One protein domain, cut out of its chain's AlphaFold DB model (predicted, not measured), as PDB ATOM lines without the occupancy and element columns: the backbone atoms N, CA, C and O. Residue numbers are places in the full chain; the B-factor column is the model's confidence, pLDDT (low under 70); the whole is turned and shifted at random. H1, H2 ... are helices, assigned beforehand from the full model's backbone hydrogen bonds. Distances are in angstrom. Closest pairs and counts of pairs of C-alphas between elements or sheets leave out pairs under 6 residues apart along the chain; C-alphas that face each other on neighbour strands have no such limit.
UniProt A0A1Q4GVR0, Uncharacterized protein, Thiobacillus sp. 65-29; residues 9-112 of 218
ATOM      1  N   ASP A   9     229.466 105.944 125.934       92.75
ATOM      2  CA  ASP A   9     230.866 105.758 125.563       92.75
ATOM      3  C   ASP A   9     231.779 105.928 126.783       92.75
ATOM      4  O   ASP A   9     232.722 105.159 126.975       92.75
ATOM      5  N   GLN A  10     231.458 106.883 127.659       93.75
ATOM      6  CA  GLN A  10     232.181 107.085 128.913       93.75
ATOM      7  C   GLN A  10     231.946 105.944 129.912       93.75
ATOM      8  O   GLN A  10     232.867 105.576 130.634       93.75
ATOM      9  N   TRP A  11     230.758 105.333 129.935       94.12
ATOM     10  CA  TRP A  11     230.525 104.116 130.718       94.12
ATOM     11  C   TRP A  11     231.403 102.959 130.250       94.12
ATOM     12  O   TRP A  11     232.056 102.320 131.074       94.12
ATOM     13  N   ALA A  12     231.464 102.720 128.937       94.44
ATOM     14  CA  ALA A  12     232.353 101.709 128.369       94.44
ATOM     15  C   ALA A  12     233.823 101.983 128.743       94.44
ATOM     16  O   ALA A  12     234.547 101.079 129.166       94.44
ATOM     17  N   TRP A  13     234.235 103.251 128.681       95.31
ATOM     18  CA  TRP A  13     235.569 103.683 129.085       95.31
ATOM     19  C   TRP A  13     235.884 103.423 130.560       95.31
ATOM     20  O   TRP A  13     236.963 102.920 130.866       95.31
ATOM     21  N   GLU A  14     234.968 103.722 131.484       95.62
ATOM     22  CA  GLU A  14     235.211 103.524 132.919       95.62
ATOM     23  C   GLU A  14     235.478 102.049 133.267       95.62
ATOM     24  O   GLU A  14     236.298 101.770 134.149       95.62
ATOM     25  N   PHE A  15     234.846 101.107 132.561       96.06
ATOM     26  CA  PHE A  15     235.165  99.685 132.691       96.06
ATOM     27  C   PHE A  15     236.503  99.336 132.030       96.06
ATOM     28  O   PHE A  15     237.347  98.707 132.667       96.06
ATOM     29  N   LEU A  16     236.740  99.767 130.786       95.75
ATOM     30  CA  LEU A  16     237.983  99.445 130.079       95.75
ATOM     31  C   LEU A  16     239.224  99.983 130.807       95.75
ATOM     32  O   LEU A  16     240.196  99.254 130.994       95.75
ATOM     33  N   ARG A  17     239.194 101.229 131.292       95.69
ATOM     34  CA  ARG A  17     240.349 101.852 131.959       95.69
ATOM     35  C   ARG A  17     240.741 101.168 133.274       95.69
ATOM     36  O   ARG A  17     241.859 101.358 133.747       95.69
ATOM     37  N   ARG A  18     239.839 100.371 133.860       95.81
ATOM     38  CA  ARG A  18     240.069  99.540 135.057       95.81
ATOM     39  C   ARG A  18     240.504  98.115 134.731       95.81
ATOM     40  O   ARG A  18     240.780  97.347 135.648       95.81
ATOM     41  N   ASN A  19     240.568  97.744 133.455       95.75
ATOM     42  CA  ASN A  19     241.064  96.441 133.044       95.75
ATOM     43  C   ASN A  19     242.598  96.371 133.243       95.75
ATOM     44  O   ASN A  19     243.327  97.127 132.591       95.75
ATOM     45  N   PRO A  20     243.121  95.454 134.085       94.50
ATOM     46  CA  PRO A  20     244.563  95.305 134.292       94.50
ATOM     47  C   PRO A  20     245.336  94.939 133.019       94.50
ATOM     48  O   PRO A  20     246.490  95.337 132.860       94.50
ATOM     49  N   GLU A  21     244.711  94.197 132.101       93.81
ATOM     50  CA  GLU A  21     245.311  93.839 130.815       93.81
ATOM     51  C   GLU A  21     245.433  95.066 129.914       93.81
ATOM     52  O   GLU A  21     246.517  95.315 129.394       93.81
ATOM     53  N   TYR A  22     244.387  95.896 129.827       95.00
ATOM     54  CA  TYR A  22     244.452  97.162 129.094       95.00
ATOM     55  C   TYR A  22     245.553  98.071 129.643       95.00
ATOM     56  O   TYR A  22     246.369  98.592 128.889       95.00
ATOM     57  N   GLN A  23     245.630  98.224 130.969       95.75
ATOM     58  CA  GLN A  23     246.654  99.048 131.618       95.75
ATOM     59  C   GLN A  23     248.076  98.520 131.381       95.75
ATOM     60  O   GLN A  23     249.013  99.301 131.199       95.75
ATOM     61  N   ARG A  24     248.270  97.197 131.409       95.56
ATOM     62  CA  ARG A  24     249.559  96.562 131.103       95.56
ATOM     63  C   ARG A  24     249.946  96.800 129.647       95.56
ATOM     64  O   ARG A  24     251.065  97.239 129.387       95.56
ATOM     65  N   ASP A  25     249.025  96.547 128.729       95.00
ATOM     66  CA  ASP A  25     249.257  96.687 127.298       95.00
ATOM     67  C   ASP A  25     249.507  98.153 126.927       95.00
ATOM     68  O   ASP A  25     250.444  98.442 126.188       95.00
ATOM     69  N   TYR A  26     248.760  99.090 127.520       95.62
ATOM     70  CA  TYR A  26     248.966 100.528 127.346       95.62
ATOM     71  C   TYR A  26     250.349 100.977 127.829       95.62
ATOM     72  O   TYR A  26     251.041 101.696 127.112       95.62
ATOM     73  N   ARG A  27     250.800 100.525 129.010       96.31
ATOM     74  CA  ARG A  27     252.157 100.840 129.500       96.31
ATOM     75  C   ARG A  27     253.225 100.373 128.518       96.31
ATOM     76  O   ARG A  27     254.086 101.159 128.136       96.31
ATOM     77  N   ARG A  28     253.120  99.128 128.056       95.44
ATOM     78  CA  ARG A  28     254.062  98.552 127.092       95.44
ATOM     79  C   ARG A  28     254.042  99.280 125.751       95.44
ATOM     80  O   ARG A  28     255.090  99.562 125.175       95.44
ATOM     81  N   PHE A  29     252.850  99.588 125.259       95.31
ATOM     82  CA  PHE A  29     252.653 100.379 124.057       95.31
ATOM     83  C   PHE A  29     253.345 101.742 124.176       95.31
ATOM     84  O   PHE A  29     254.122 102.108 123.296       95.31
ATOM     85  N   MET A  30     253.153 102.452 125.291       96.25
ATOM     86  CA  MET A  30     253.773 103.758 125.523       96.25
ATOM     87  C   MET A  30     255.294 103.688 125.688       96.25
ATOM     88  O   MET A  30     255.985 104.613 125.261       96.25
ATOM     89  N   GLU A  31     255.835 102.618 126.271       96.56
ATOM     90  CA  GLU A  31     257.284 102.376 126.317       96.56
ATOM     91  C   GLU A  31     257.872 102.262 124.906       96.56
ATOM     92  O   GLU A  31     258.855 102.935 124.585       96.56
ATOM     93  N   ILE A  32     257.238 101.466 124.039       95.69
ATOM     94  CA  ILE A  32     257.660 101.305 122.643       95.69
ATOM     95  C   ILE A  32     257.505 102.621 121.879       95.69
ATOM     96  O   ILE A  32     258.442 103.055 121.207       95.69
ATOM     97  N   TRP A  33     256.357 103.286 122.015       94.94
ATOM     98  CA  TRP A  33     256.060 104.536 121.323       94.94
ATOM     99  C   TRP A  33     257.071 105.633 121.662       94.94
ATOM    100  O   TRP A  33     257.648 106.243 120.764       94.94
ATOM    101  N   ARG A  34     257.371 105.830 122.952       95.50
ATOM    102  CA  ARG A  34     258.377 106.806 123.400       95.50
ATOM    103  C   ARG A  34     259.779 106.454 122.912       95.50
ATOM    104  O   ARG A  34     260.542 107.351 122.566       95.50
ATOM    105  N   ALA A  35     260.129 105.167 122.856       96.19
ATOM    106  CA  ALA A  35     261.415 104.731 122.316       96.19
ATOM    107  C   ALA A  35     261.534 105.003 120.805       96.19
ATOM    108  O   ALA A  35     262.613 105.367 120.335       96.19
ATOM    109  N   LEU A  36     260.442 104.853 120.052       95.31
ATOM    110  CA  LEU A  36     260.384 105.215 118.635       95.31
ATOM    111  C   LEU A  36     260.476 106.737 118.443       95.31
ATOM    112  O   LEU A  36     261.264 107.202 117.624       95.31
ATOM    113  N   GLU A  37     259.743 107.525 119.234       95.00
ATOM    114  CA  GLU A  37     259.823 108.993 119.187       95.00
ATOM    115  C   GLU A  37     261.211 109.518 119.563       95.00
ATOM    116  O   GLU A  37     261.696 110.458 118.940       95.00
ATOM    117  N   ALA A  38     261.898 108.889 120.517       95.81
ATOM    118  CA  ALA A  38     263.277 109.241 120.849       95.81
ATOM    119  C   ALA A  38     264.260 108.918 119.708       95.81
ATOM    120  O   ALA A  38     265.227 109.649 119.504       95.81
ATOM    121  N   ALA A  39     264.028 107.830 118.964       95.56
ATOM    122  CA  ALA A  39     264.909 107.394 117.879       95.56
ATOM    123  C   ALA A  39     264.696 108.167 116.567       95.56
ATOM    124  O   ALA A  39     265.646 108.356 115.805       95.56
ATOM    125  N   TYR A  40     263.459 108.588 116.295       95.81
ATOM    126  CA  TYR A  40     263.044 109.096 114.982       95.81
ATOM    127  C   TYR A  40     262.323 110.447 115.033       95.81
ATOM    128  O   TYR A  40     261.982 110.989 113.985       95.81
ATOM    129  N   GLY A  41     262.082 111.002 116.219       93.81
ATOM    130  CA  GLY A  41     261.356 112.253 116.416       93.81
ATOM    131  C   GLY A  41     259.832 112.097 116.484       93.81
ATOM    132  O   GLY A  41     259.247 111.037 116.230       93.81
ATOM    133  N   ALA A  42     259.174 113.205 116.819       90.75
ATOM    134  CA  ALA A  42     257.721 113.339 116.846       90.75
ATOM    135  C   ALA A  42     257.226 114.162 115.640       90.75
ATOM    136  O   ALA A  42     257.996 114.939 115.066       90.75
ATOM    137  N   PRO A  43     255.959 114.006 115.212       85.81
ATOM    138  CA  PRO A  43     255.392 114.831 114.157       85.81
ATOM    139  C   PRO A  43     255.422 116.325 114.534       85.81
ATOM    140  O   PRO A  43     255.211 116.654 115.702       85.81
ATOM    141  N   PRO A  44     255.618 117.232 113.559       89.25
ATOM    142  CA  PRO A  44     255.792 116.956 112.128       89.25
ATOM    143  C   PRO A  44     257.227 116.584 111.698       89.25
ATOM    144  O   PRO A  44     257.412 116.205 110.549       89.25
ATOM    145  N   GLN A  45     258.238 116.653 112.573       91.38
ATOM    146  CA  GLN A  45     259.656 116.439 112.215       91.38
ATOM    147  C   GLN A  45     260.117 114.967 112.232       91.38
ATOM    148  O   GLN A  45     261.315 114.694 112.165       91.38
ATOM    149  N   ARG A  46     259.188 114.014 112.340       93.81
ATOM    150  CA  ARG A  46     259.489 112.580 112.411       93.81
ATOM    151  C   ARG A  46     260.162 112.076 111.129       93.81
ATOM    152  O   ARG A  46     259.663 112.302 110.029       93.81
ATOM    153  N   ASP A  47     261.233 111.300 111.272       93.81
ATOM    154  CA  ASP A  47     261.836 110.537 110.177       93.81
ATOM    155  C   ASP A  47     260.964 109.314 109.844       93.81
ATOM    156  O   ASP A  47     261.157 108.203 110.346       93.81
ATOM    157  N   PHE A  48     259.949 109.541 109.006       88.38
ATOM    158  CA  PHE A  48     258.979 108.517 108.614       88.38
ATOM    159  C   PHE A  48     259.606 107.344 107.855       88.38
ATOM    160  O   PHE A  48     259.134 106.214 107.987       88.38
ATOM    161  N   LEU A  49     260.663 107.588 107.068       89.31
ATOM    162  CA  LEU A  49     261.295 106.540 106.270       89.31
ATOM    163  C   LEU A  49     261.976 105.515 107.177       89.31
ATOM    164  O   LEU A  49     261.779 104.313 106.997       89.31
ATOM    165  N   ARG A  50     262.729 105.984 108.180       92.00
ATOM    166  CA  ARG A  50     263.373 105.096 109.157       92.00
ATOM    167  C   ARG A  50     262.368 104.478 110.125       92.00
ATOM    168  O   ARG A  50     262.513 103.304 110.452       92.00
ATOM    169  N   TRP A  51     261.320 105.210 110.512       91.88
ATOM    170  CA  TRP A  51     260.235 104.673 111.343       91.88
ATOM    171  C   TRP A  51     259.549 103.465 110.685       91.88
ATOM    172  O   TRP A  51     259.368 102.441 111.336       91.88
ATOM    173  N   LYS A  52     259.214 103.534 109.382       89.00
ATOM    174  CA  LYS A  52     258.549 102.437 108.632       89.00
ATOM    175  C   LYS A  52     259.406 101.156 108.549       89.00
ATOM    176  O   LYS A  52     258.904 100.063 108.281       89.00
ATOM    177  N   GLN A  53     260.717 101.275 108.752       91.31
ATOM    178  CA  GLN A  53     261.650 100.145 108.730       91.31
ATOM    179  C   GLN A  53     261.840  99.502 110.111       91.31
ATOM    180  O   GLN A  53     262.327  98.376 110.182       91.31
ATOM    181  N   ASP A  54     261.453 100.173 111.200       93.44
ATOM    182  CA  ASP A  54     261.600  99.628 112.549       93.44
ATOM    183  C   ASP A  54     260.493  98.597 112.838       93.44
ATOM    184  O   ASP A  54     259.308  98.941 112.789       93.44
ATOM    185  N   PRO A  55     260.822  97.335 113.173       92.19
ATOM    186  CA  PRO A  55     259.817  96.320 113.486       92.19
ATOM    187  C   PRO A  55     258.946  96.688 114.696       92.19
ATOM    188  O   PRO A  55     257.804  96.246 114.774       92.19
ATOM    189  N   ARG A  56     259.436  97.531 115.616       93.94
ATOM    190  CA  ARG A  56     258.681  97.995 116.790       93.94
ATOM    191  C   ARG A  56     257.529  98.934 116.429       93.94
ATOM    192  O   ARG A  56     256.649  99.133 117.258       93.94
ATOM    193  N   ALA A  57     257.520  99.514 115.228       92.06
ATOM    194  CA  ALA A  57     256.427 100.364 114.751       92.06
ATOM    195  C   ALA A  57     255.151  99.578 114.396       92.06
ATOM    196  O   ALA A  57     254.146 100.178 114.015       92.06
ATOM    197  N   TYR A  58     255.185  98.249 114.518       91.75
ATOM    198  CA  TYR A  58     254.125  97.354 114.089       91.75
ATOM    199  C   TYR A  58     253.687  96.433 115.222       91.75
ATOM    200  O   TYR A  58     254.482  96.057 116.082       91.75
ATOM    201  N   GLY A  59     252.402  96.084 115.218       89.00
ATOM    202  CA  GLY A  59     251.870  95.039 116.082       89.00
ATOM    203  C   GLY A  59     252.239  93.631 115.585       89.00
ATOM    204  O   GLY A  59     252.647  93.469 114.433       89.00
ATOM    205  N   PRO A  60     252.044  92.596 116.418       91.38
ATOM    206  CA  PRO A  60     251.474  92.662 117.762       91.38
ATOM    207  C   PRO A  60     252.425  93.273 118.799       91.38
ATOM    208  O   PRO A  60     253.631  93.366 118.576       91.38
ATOM    209  N   LEU A  61     251.887  93.679 119.958       88.12
ATOM    210  CA  LEU A  61     252.748  93.961 121.109       88.12
ATOM    211  C   LEU A  61     253.603  92.715 121.406       88.12
ATOM    212  O   LEU A  61     253.117  91.591 121.266       88.12
ATOM    213  N   PRO A  62     254.876  92.864 121.810       86.31
ATOM    214  CA  PRO A  62     255.720  91.688 121.953       86.31
ATOM    215  C   PRO A  62     255.128  90.708 122.988       86.31
ATOM    216  O   PRO A  62     254.629  91.114 124.027       86.31
ATOM    217  N   GLY A  63     255.138  89.404 122.723       82.94
ATOM    218  CA  GLY A  63     254.494  88.413 123.601       82.94
ATOM    219  C   GLY A  63     252.969  88.283 123.465       82.94
ATOM    220  O   GLY A  63     252.409  87.400 124.105       82.94
ATOM    221  N   ASP A  64     252.311  89.092 122.628       85.69
ATOM    222  CA  ASP A  64     250.979  88.780 122.102       85.69
ATOM    223  C   ASP A  64     251.101  87.973 120.798       85.69
ATOM    224  O   ASP A  64     252.044  88.145 120.022       85.69
ATOM    225  N   THR A  65     250.136  87.088 120.546       73.31
ATOM    226  CA  THR A  65     250.134  86.175 119.388       73.31
ATOM    227  C   THR A  65     249.356  86.700 118.179       73.31
ATOM    228  O   THR A  65     249.458  86.119 117.103       73.31
ATOM    229  N   GLY A  66     248.602  87.798 118.316       75.06
ATOM    230  CA  GLY A  66     247.782  88.372 117.242       75.06
ATOM    231  C   GLY A  66     246.484  88.998 117.760       75.06
ATOM    232  O   GLY A  66     246.311  89.159 118.965       75.06
ATOM    233  N   LEU A  67     245.580  89.382 116.851       74.56
ATOM    234  CA  LEU A  67     244.213  89.796 117.196       74.56
ATOM    235  C   LEU A  67     243.276  88.602 116.981       74.56
ATOM    236  O   LEU A  67     243.136  88.155 115.848       74.56
ATOM    237  N   ASP A  68     242.613  88.124 118.038       62.28
ATOM    238  CA  ASP A  68     241.735  86.939 117.965       62.28
ATOM    239  C   ASP A  68     240.507  87.143 117.056       62.28
ATOM    240  O   ASP A  68     239.963  86.186 116.514       62.28
ATOM    241  N   ALA A  69     240.082  88.396 116.870       57.94
ATOM    242  CA  ALA A  69     239.057  88.813 115.914       57.94
ATOM    243  C   ALA A  69     239.075  90.350 115.798       57.94
ATOM    244  O   ALA A  69     238.411  91.028 116.590       57.94
ATOM    245  N   PRO A  70     239.857  90.948 114.882       58.09
ATOM    246  CA  PRO A  70     239.836  92.394 114.701       58.09
ATOM    247  C   PRO A  70     238.449  92.835 114.219       58.09
ATOM    248  O   PRO A  70     238.006  92.464 113.135       58.09
ATOM    249  N   ALA A  71     237.748  93.635 115.024       53.28
ATOM    250  CA  ALA A  71     236.524  94.287 114.577       53.28
ATOM    251  C   ALA A  71     236.884  95.498 113.696       53.28
ATOM    252  O   ALA A  71     237.575  96.421 114.133       53.28
ATOM    253  N   GLY A  72     236.397  95.514 112.455       59.38
ATOM    254  CA  GLY A  72     236.584  96.628 111.517       59.38
ATOM    255  C   GLY A  72     237.963  96.689 110.847       59.38
ATOM    256  O   GLY A  72     238.801  95.808 111.003       59.38
ATOM    257  N   GLU A  73     238.189  97.756 110.081       65.12
ATOM    258  CA  GLU A  73     239.373  97.925 109.228       65.12
ATOM    259  C   GLU A  73     240.655  98.157 110.049       65.12
ATOM    260  O   GLU A  73     240.675  98.941 111.008       65.12
ATOM    261  N   LEU A  74     241.729  97.449 109.699       74.81
ATOM    262  CA  LEU A  74     243.059  97.627 110.278       74.81
ATOM    263  C   LEU A  74     243.891  98.522 109.356       74.81
ATOM    264  O   LEU A  74     243.809  98.390 108.140       74.81
ATOM    265  N   CYS A  75     244.721  99.401 109.927       72.12
ATOM    266  CA  CYS A  75     245.684 100.198 109.161       72.12
ATOM    267  C   CYS A  75     246.847  99.297 108.717       72.12
ATOM    268  O   CYS A  75     247.917  99.286 109.334       72.12
ATOM    269  N   VAL A  76     246.589  98.477 107.702       74.94
ATOM    270  CA  VAL A  76     247.566  97.586 107.083       74.94
ATOM    271  C   VAL A  76     248.433  98.415 106.133       74.94
ATOM    272  O   VAL A  76     247.910  99.170 105.316       74.94
ATOM    273  N   VAL A  77     249.756  98.326 106.267       74.44
ATOM    274  CA  VAL A  77     250.690  98.907 105.285       74.44
ATOM    275  C   VAL A  77     250.950  97.916 104.150       74.44
ATOM    276  O   VAL A  77     250.646  96.743 104.295       74.44
ATOM    277  N   ASP A  78     251.577  98.367 103.061       71.62
ATOM    278  CA  ASP A  78     251.814  97.617 101.803       71.62
ATOM    279  C   ASP A  78     252.419  96.195 101.928       71.62
ATOM    280  O   ASP A  78     252.462  95.463 100.947       71.62
ATOM    281  N   ASP A  79     252.921  95.825 103.104       76.50
ATOM    282  CA  ASP A  79     253.589  94.556 103.422       76.50
ATOM    283  C   ASP A  79     252.839  93.795 104.537       76.50
ATOM    284  O   ASP A  79     253.440  93.208 105.430       76.50
ATOM    285  N   ASP A  80     251.511  93.935 104.578       78.81
ATOM    286  CA  ASP A  80     250.564  93.288 105.504       78.81
ATOM    287  C   ASP A  80     250.771  93.536 107.015       78.81
ATOM    288  O   ASP A  80     250.029  93.031 107.864       78.81
ATOM    289  N   ARG A  81     251.738  94.378 107.391       84.38
ATOM    290  CA  ARG A  81     251.985  94.770 108.783       84.38
ATOM    291  C   ARG A  81     250.960  95.803 109.249       84.38
ATOM    292  O   ARG A  81     250.607  96.728 108.521       84.38
ATOM    293  N   VAL A  82     250.528  95.699 110.503       86.31
ATOM    294  CA  VAL A  82     249.593  96.655 111.117       86.31
ATOM    295  C   VAL A  82     250.375  97.625 111.986       86.31
ATOM    296  O   VAL A  82     251.136  97.187 112.851       86.31
ATOM    297  N   LEU A  83     250.187  98.931 111.781       89.88
ATOM    298  CA  LEU A  83     250.800  99.954 112.635       89.88
ATOM    299  C   LEU A  83     250.445  99.715 114.106       89.88
ATOM    300  O   LEU A  83     249.300  99.380 114.426       89.88
ATOM    301  N   LEU A  84     251.426  99.869 114.997       91.31
ATOM    302  CA  LEU A  84     251.300  99.482 116.401       91.31
ATOM    303  C   LEU A  84     250.105 100.160 117.094       91.31
ATOM    304  O   LEU A  84     249.365  99.505 117.826       91.31
ATOM    305  N   GLU A  85     249.880 101.448 116.834       90.19
ATOM    306  CA  GLU A  85     248.751 102.208 117.371       90.19
ATOM    307  C   GLU A  85     247.400 101.693 116.862       90.19
ATOM    308  O   GLU A  85     246.455 101.587 117.643       90.19
ATOM    309  N   CYS A  86     247.312 101.300 115.585       88.69
ATOM    310  CA  CYS A  86     246.087 100.741 115.018       88.69
ATOM    311  C   CYS A  86     245.833  99.318 115.523       88.69
ATOM    312  O   CYS A  86     244.681  98.956 115.761       88.69
ATOM    313  N   TRP A  87     246.887  98.523 115.730       89.81
ATOM    314  CA  TRP A  87     246.783  97.197 116.339       89.81
ATOM    315  C   TRP A  87     246.273  97.294 117.783       89.81
ATOM    316  O   TRP A  87     245.318  96.608 118.150       89.81
ATOM    317  N   MET A  88     246.854  98.193 118.584       91.06
ATOM    318  CA  MET A  88     246.456  98.400 119.979       91.06
ATOM    319  C   MET A  88     245.034  98.966 120.073       91.06
ATOM    320  O   MET A  88     244.240  98.504 120.893       91.06
ATOM    321  N   GLY A  89     244.678  99.908 119.194       90.19
ATOM    322  CA  GLY A  89     243.309 100.397 119.074       90.19
ATOM    323  C   GLY A  89     242.337  99.266 118.739       90.19
ATOM    324  O   GLY A  89     241.351  99.075 119.442       90.19
ATOM    325  N   ALA A  90     242.637  98.441 117.733       88.38
ATOM    326  CA  ALA A  90     241.777  97.329 117.335       88.38
ATOM    327  C   ALA A  90     241.597  96.260 118.423       88.38
ATOM    328  O   ALA A  90     240.481  95.773 118.599       88.38
ATOM    329  N   LYS A  91     242.651  95.934 119.188       89.00
ATOM    330  CA  LYS A  91     242.574  94.994 120.323       89.00
ATOM    331  C   LYS A  91     241.507  95.407 121.339       89.00
ATOM    332  O   LYS A  91     240.749  94.561 121.813       89.00
ATOM    333  N   TRP A  92     241.428  96.707 121.624       90.69
ATOM    334  CA  TRP A  92     240.586  97.283 122.678       90.69
ATOM    335  C   TRP A  92     239.356  98.048 122.165       90.69
ATOM    336  O   TRP A  92     238.632  98.652 122.950       90.69
ATOM    337  N   GLY A  93     239.088  97.998 120.859       89.31
ATOM    338  CA  GLY A  93     237.875  98.553 120.258       89.31
ATOM    339  C   GLY A  93     237.934 100.033 119.867       89.31
ATOM    340  O   GLY A  93     236.884 100.615 119.638       89.31
ATOM    341  N   PHE A  94     239.106 100.653 119.737       89.12
ATOM    342  CA  PHE A  94     239.273 102.044 119.288       89.12
ATOM    343  C   PHE A  94     239.627 102.157 117.799       89.12
ATOM    344  O   PHE A  94     240.437 101.386 117.280       89.12
ATOM    345  N   HIS A  95     239.074 103.157 117.104       85.25
ATOM    346  CA  HIS A  95     239.533 103.547 115.761       85.25
ATOM    347  C   HIS A  95     240.863 104.302 115.797       85.25
ATOM    348  O   HIS A  95     241.662 104.181 114.872       85.25
ATOM    349  N   LYS A  96     241.063 105.111 116.841       81.81
ATOM    350  CA  LYS A  96     242.198 106.024 116.994       81.81
ATOM    351  C   LYS A  96     243.231 105.464 117.976       81.81
ATOM    352  O   LYS A  96     243.105 104.351 118.482       81.81
ATOM    353  N   PHE A  97     244.250 106.282 118.224       82.38
ATOM    354  CA  PHE A  97     245.295 106.051 119.210       82.38
ATOM    355  C   PHE A  97     244.704 105.652 120.582       82.38
ATOM    356  O   PHE A  97     243.749 106.293 121.028       82.38
ATOM    357  N   PRO A  98     245.255 104.630 121.259       85.88
ATOM    358  CA  PRO A  98     244.773 104.177 122.565       85.88
ATOM    359  C   PRO A  98     244.804 105.292 123.617       85.88
ATOM    360  O   PRO A  98     245.779 106.037 123.710       85.88
ATOM    361  N   LEU A  99     243.764 105.395 124.446       92.25
ATOM    362  CA  LEU A  99     243.670 106.434 125.475       92.25
ATOM    363  C   LEU A  99     244.370 106.036 126.777       92.25
ATOM    364  O   LEU A  99     244.308 104.888 127.213       92.25
ATOM    365  N   ASP A 100     244.983 107.005 127.450       93.88
ATOM    366  CA  ASP A 100     245.612 106.773 128.751       93.88
ATOM    367  C   ASP A 100     244.574 106.349 129.808       93.88
ATOM    368  O   ASP A 100     243.647 107.122 130.064       93.88
ATOM    369  N   PRO A 101     244.711 105.173 130.459       94.81
ATOM    370  CA  PRO A 101     243.773 104.706 131.482       94.81
ATOM    371  C   PRO A 101     243.661 105.633 132.705       94.81
ATOM    372  O   PRO A 101     242.688 105.535 133.460       94.81
ATOM    373  N   ALA A 102     244.620 106.543 132.912       93.31
ATOM    374  CA  ALA A 102     244.546 107.570 133.949       93.31
ATOM    375  C   ALA A 102     243.541 108.693 133.624       93.31
ATOM    376  O   ALA A 102     243.149 109.437 134.524       93.31
ATOM    377  N   ARG A 103     243.102 108.834 132.364       91.12
ATOM    378  CA  ARG A 103     242.118 109.854 131.976       91.12
ATOM    379  C   ARG A 103     240.733 109.479 132.489       91.12
ATOM    380  O   ARG A 103     240.159 108.464 132.099       91.12
ATOM    381  N   ALA A 104     240.171 110.331 133.338       85.56
ATOM    382  CA  ALA A 104     238.784 110.226 133.771       85.56
ATOM    383  C   ALA A 104     237.866 110.923 132.756       85.56
ATOM    384  O   ALA A 104     238.158 112.049 132.362       85.56
ATOM    385  N   ALA A 105     236.778 110.254 132.358       79.81
ATOM    386  CA  ALA A 105     235.708 110.810 131.519       79.81
ATOM    387  C   ALA A 105     236.178 111.664 130.306       79.81
ATOM    388  O   ALA A 105     235.818 112.837 130.222       79.81
ATOM    389  N   PRO A 106     236.962 111.100 129.364       88.62
ATOM    390  CA  PRO A 106     237.305 111.773 128.110       88.62
ATOM    391  C   PRO A 106     236.047 112.147 127.316       88.62
ATOM    392  O   PRO A 106     234.970 111.562 127.516       88.62
ATOM    393  N   ASP A 107     236.183 113.116 126.412       86.12
ATOM    394  CA  ASP A 107     235.071 113.526 125.559       86.12
ATOM    395  C   ASP A 107     234.665 112.383 124.605       86.12
ATOM    396  O   ASP A 107     235.524 111.614 124.154       86.12
ATOM    397  N   PRO A 108     233.370 112.245 124.253       80.62
ATOM    398  CA  PRO A 108     232.905 111.181 123.357       80.62
ATOM    399  C   PRO A 108     233.646 111.131 122.009       80.62
ATOM    400  O   PRO A 108     233.948 110.048 121.507       80.62
ATOM    401  N   ASP A 109     234.027 112.287 121.459       82.75
ATOM    402  CA  ASP A 109     234.757 112.383 120.185       82.75
ATOM    403  C   ASP A 109     236.198 111.833 120.262       82.75
ATOM    404  O   ASP A 109     236.793 111.433 119.246       82.75
ATOM    405  N   GLU A 110     236.769 111.791 121.470       86.88
ATOM    406  CA  GLU A 110     238.070 111.176 121.740       86.88
ATOM    407  C   GLU A 110     237.961 109.655 121.835       86.88
ATOM    408  O   GLU A 110     238.854 108.943 121.378       86.88
ATOM    409  N   LEU A 111     236.853 109.164 122.394       88.06
ATOM    410  CA  LEU A 111     236.616 107.747 122.643       88.06
ATOM    411  C   LEU A 111     236.408 106.921 121.371       88.06
ATOM    412  O   LEU A 111     236.579 105.713 121.437       88.06
ATOM    413  N   SER A 112     236.110 107.557 120.228       87.56
ATOM    414  CA  SER A 112     236.191 107.035 118.849       87.56
ATOM    415  C   SER A 112     236.137 105.500 118.712       87.56
ATOM    416  O   SER A 112     237.054 104.886 118.150       87.56
TER     417      SER A 112
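AT A GLANCE: This is residues 9 to 112 of the 218 residues of an uncharacterized protein of Thiobacillus sp. 65-29 (UniProt A0A1Q4GVR0). One long helix, H2, runs as a straight spine through most of the domain's length, with the shorter H4 side by side with its first part and pointing the opposite way. Short helices sit at the two ends: H1, turned nearly square to H2, with the small H5 at one end, and the small H3 at the other; long loops lead from H3 back to H4 and from H4 on to H5. The printed part has 104 residues, with five named helices in the order H1 H2 H3 H4 H5 and no named strand; the class is all helix, though named helices hold 46 residues, under half. The whole is compact, with a radius of gyration of the C-alphas of 14.0 A and spans of 39 by 29 by 25 A.

HOW THE PARTS SIT: H2, residues 20 to 40, is the longest helix. With its residues 22 to 29 alone it touches H4, residues 84 to 92, at a shallow tilt of 10 degrees, opposite ways; their closest C-alphas, those of Tyr 22 and Trp 92, are 7.5 A apart. With residues 36 to 40 alone H2 touches H3, residues 48 to 51; their closest C-alphas, those of Tyr 40 and Trp 51, are 6.4 A apart. H1, residues 9 to 16, is close to H2 but not clearly touching, about perpendicular at 82 degrees, with the C-alphas of Leu 16 and Tyr 22 closest at 6.9 A. H1 touches H5, residues 108 to 111; their closest C-alphas, those of Asp 9 and Pro 108, are 6.2 A apart. H1 and H4 are only just apart, their closest C-alphas being 8.1 A from each other. H2 and H5 are apart, and so are H3 and H4. In H1, H2 and H4 every O i to N i+4 pair is within hydrogen-bond range; H3 and H5 are too short for such a pair, and each has its one O i to N i+3 pair within range.

IN THESE COORDINATES: H2 runs 30.1 A from C-alpha 20 at (244.563, 95.305, 134.292) to C-alpha 40 at (263.044, 109.096, 114.982). H4 is 12.6 A long and H1 10.5 A, beginning at C-alpha 9 at (230.866, 105.758, 125.563). H3 measures 4.9 A and H5 5.1 A, ending at C-alpha 111 at (236.616, 107.747, 122.643).

THE WHOLE: The C-alphas farthest apart, those of Trp 11 and Leu 49, are 39.4 A apart, while the first and last printed C-alphas are 8.7 A apart. The printed part has no cut. The links from H3 to H4, 32 residues, and from H4 to H5, 15 residues, are long; that from H1 to H2 is tight, and that from H2 to H3 short. Mean pLDDT of the printed part is 87.8, and residues 68 to 73 are under 70.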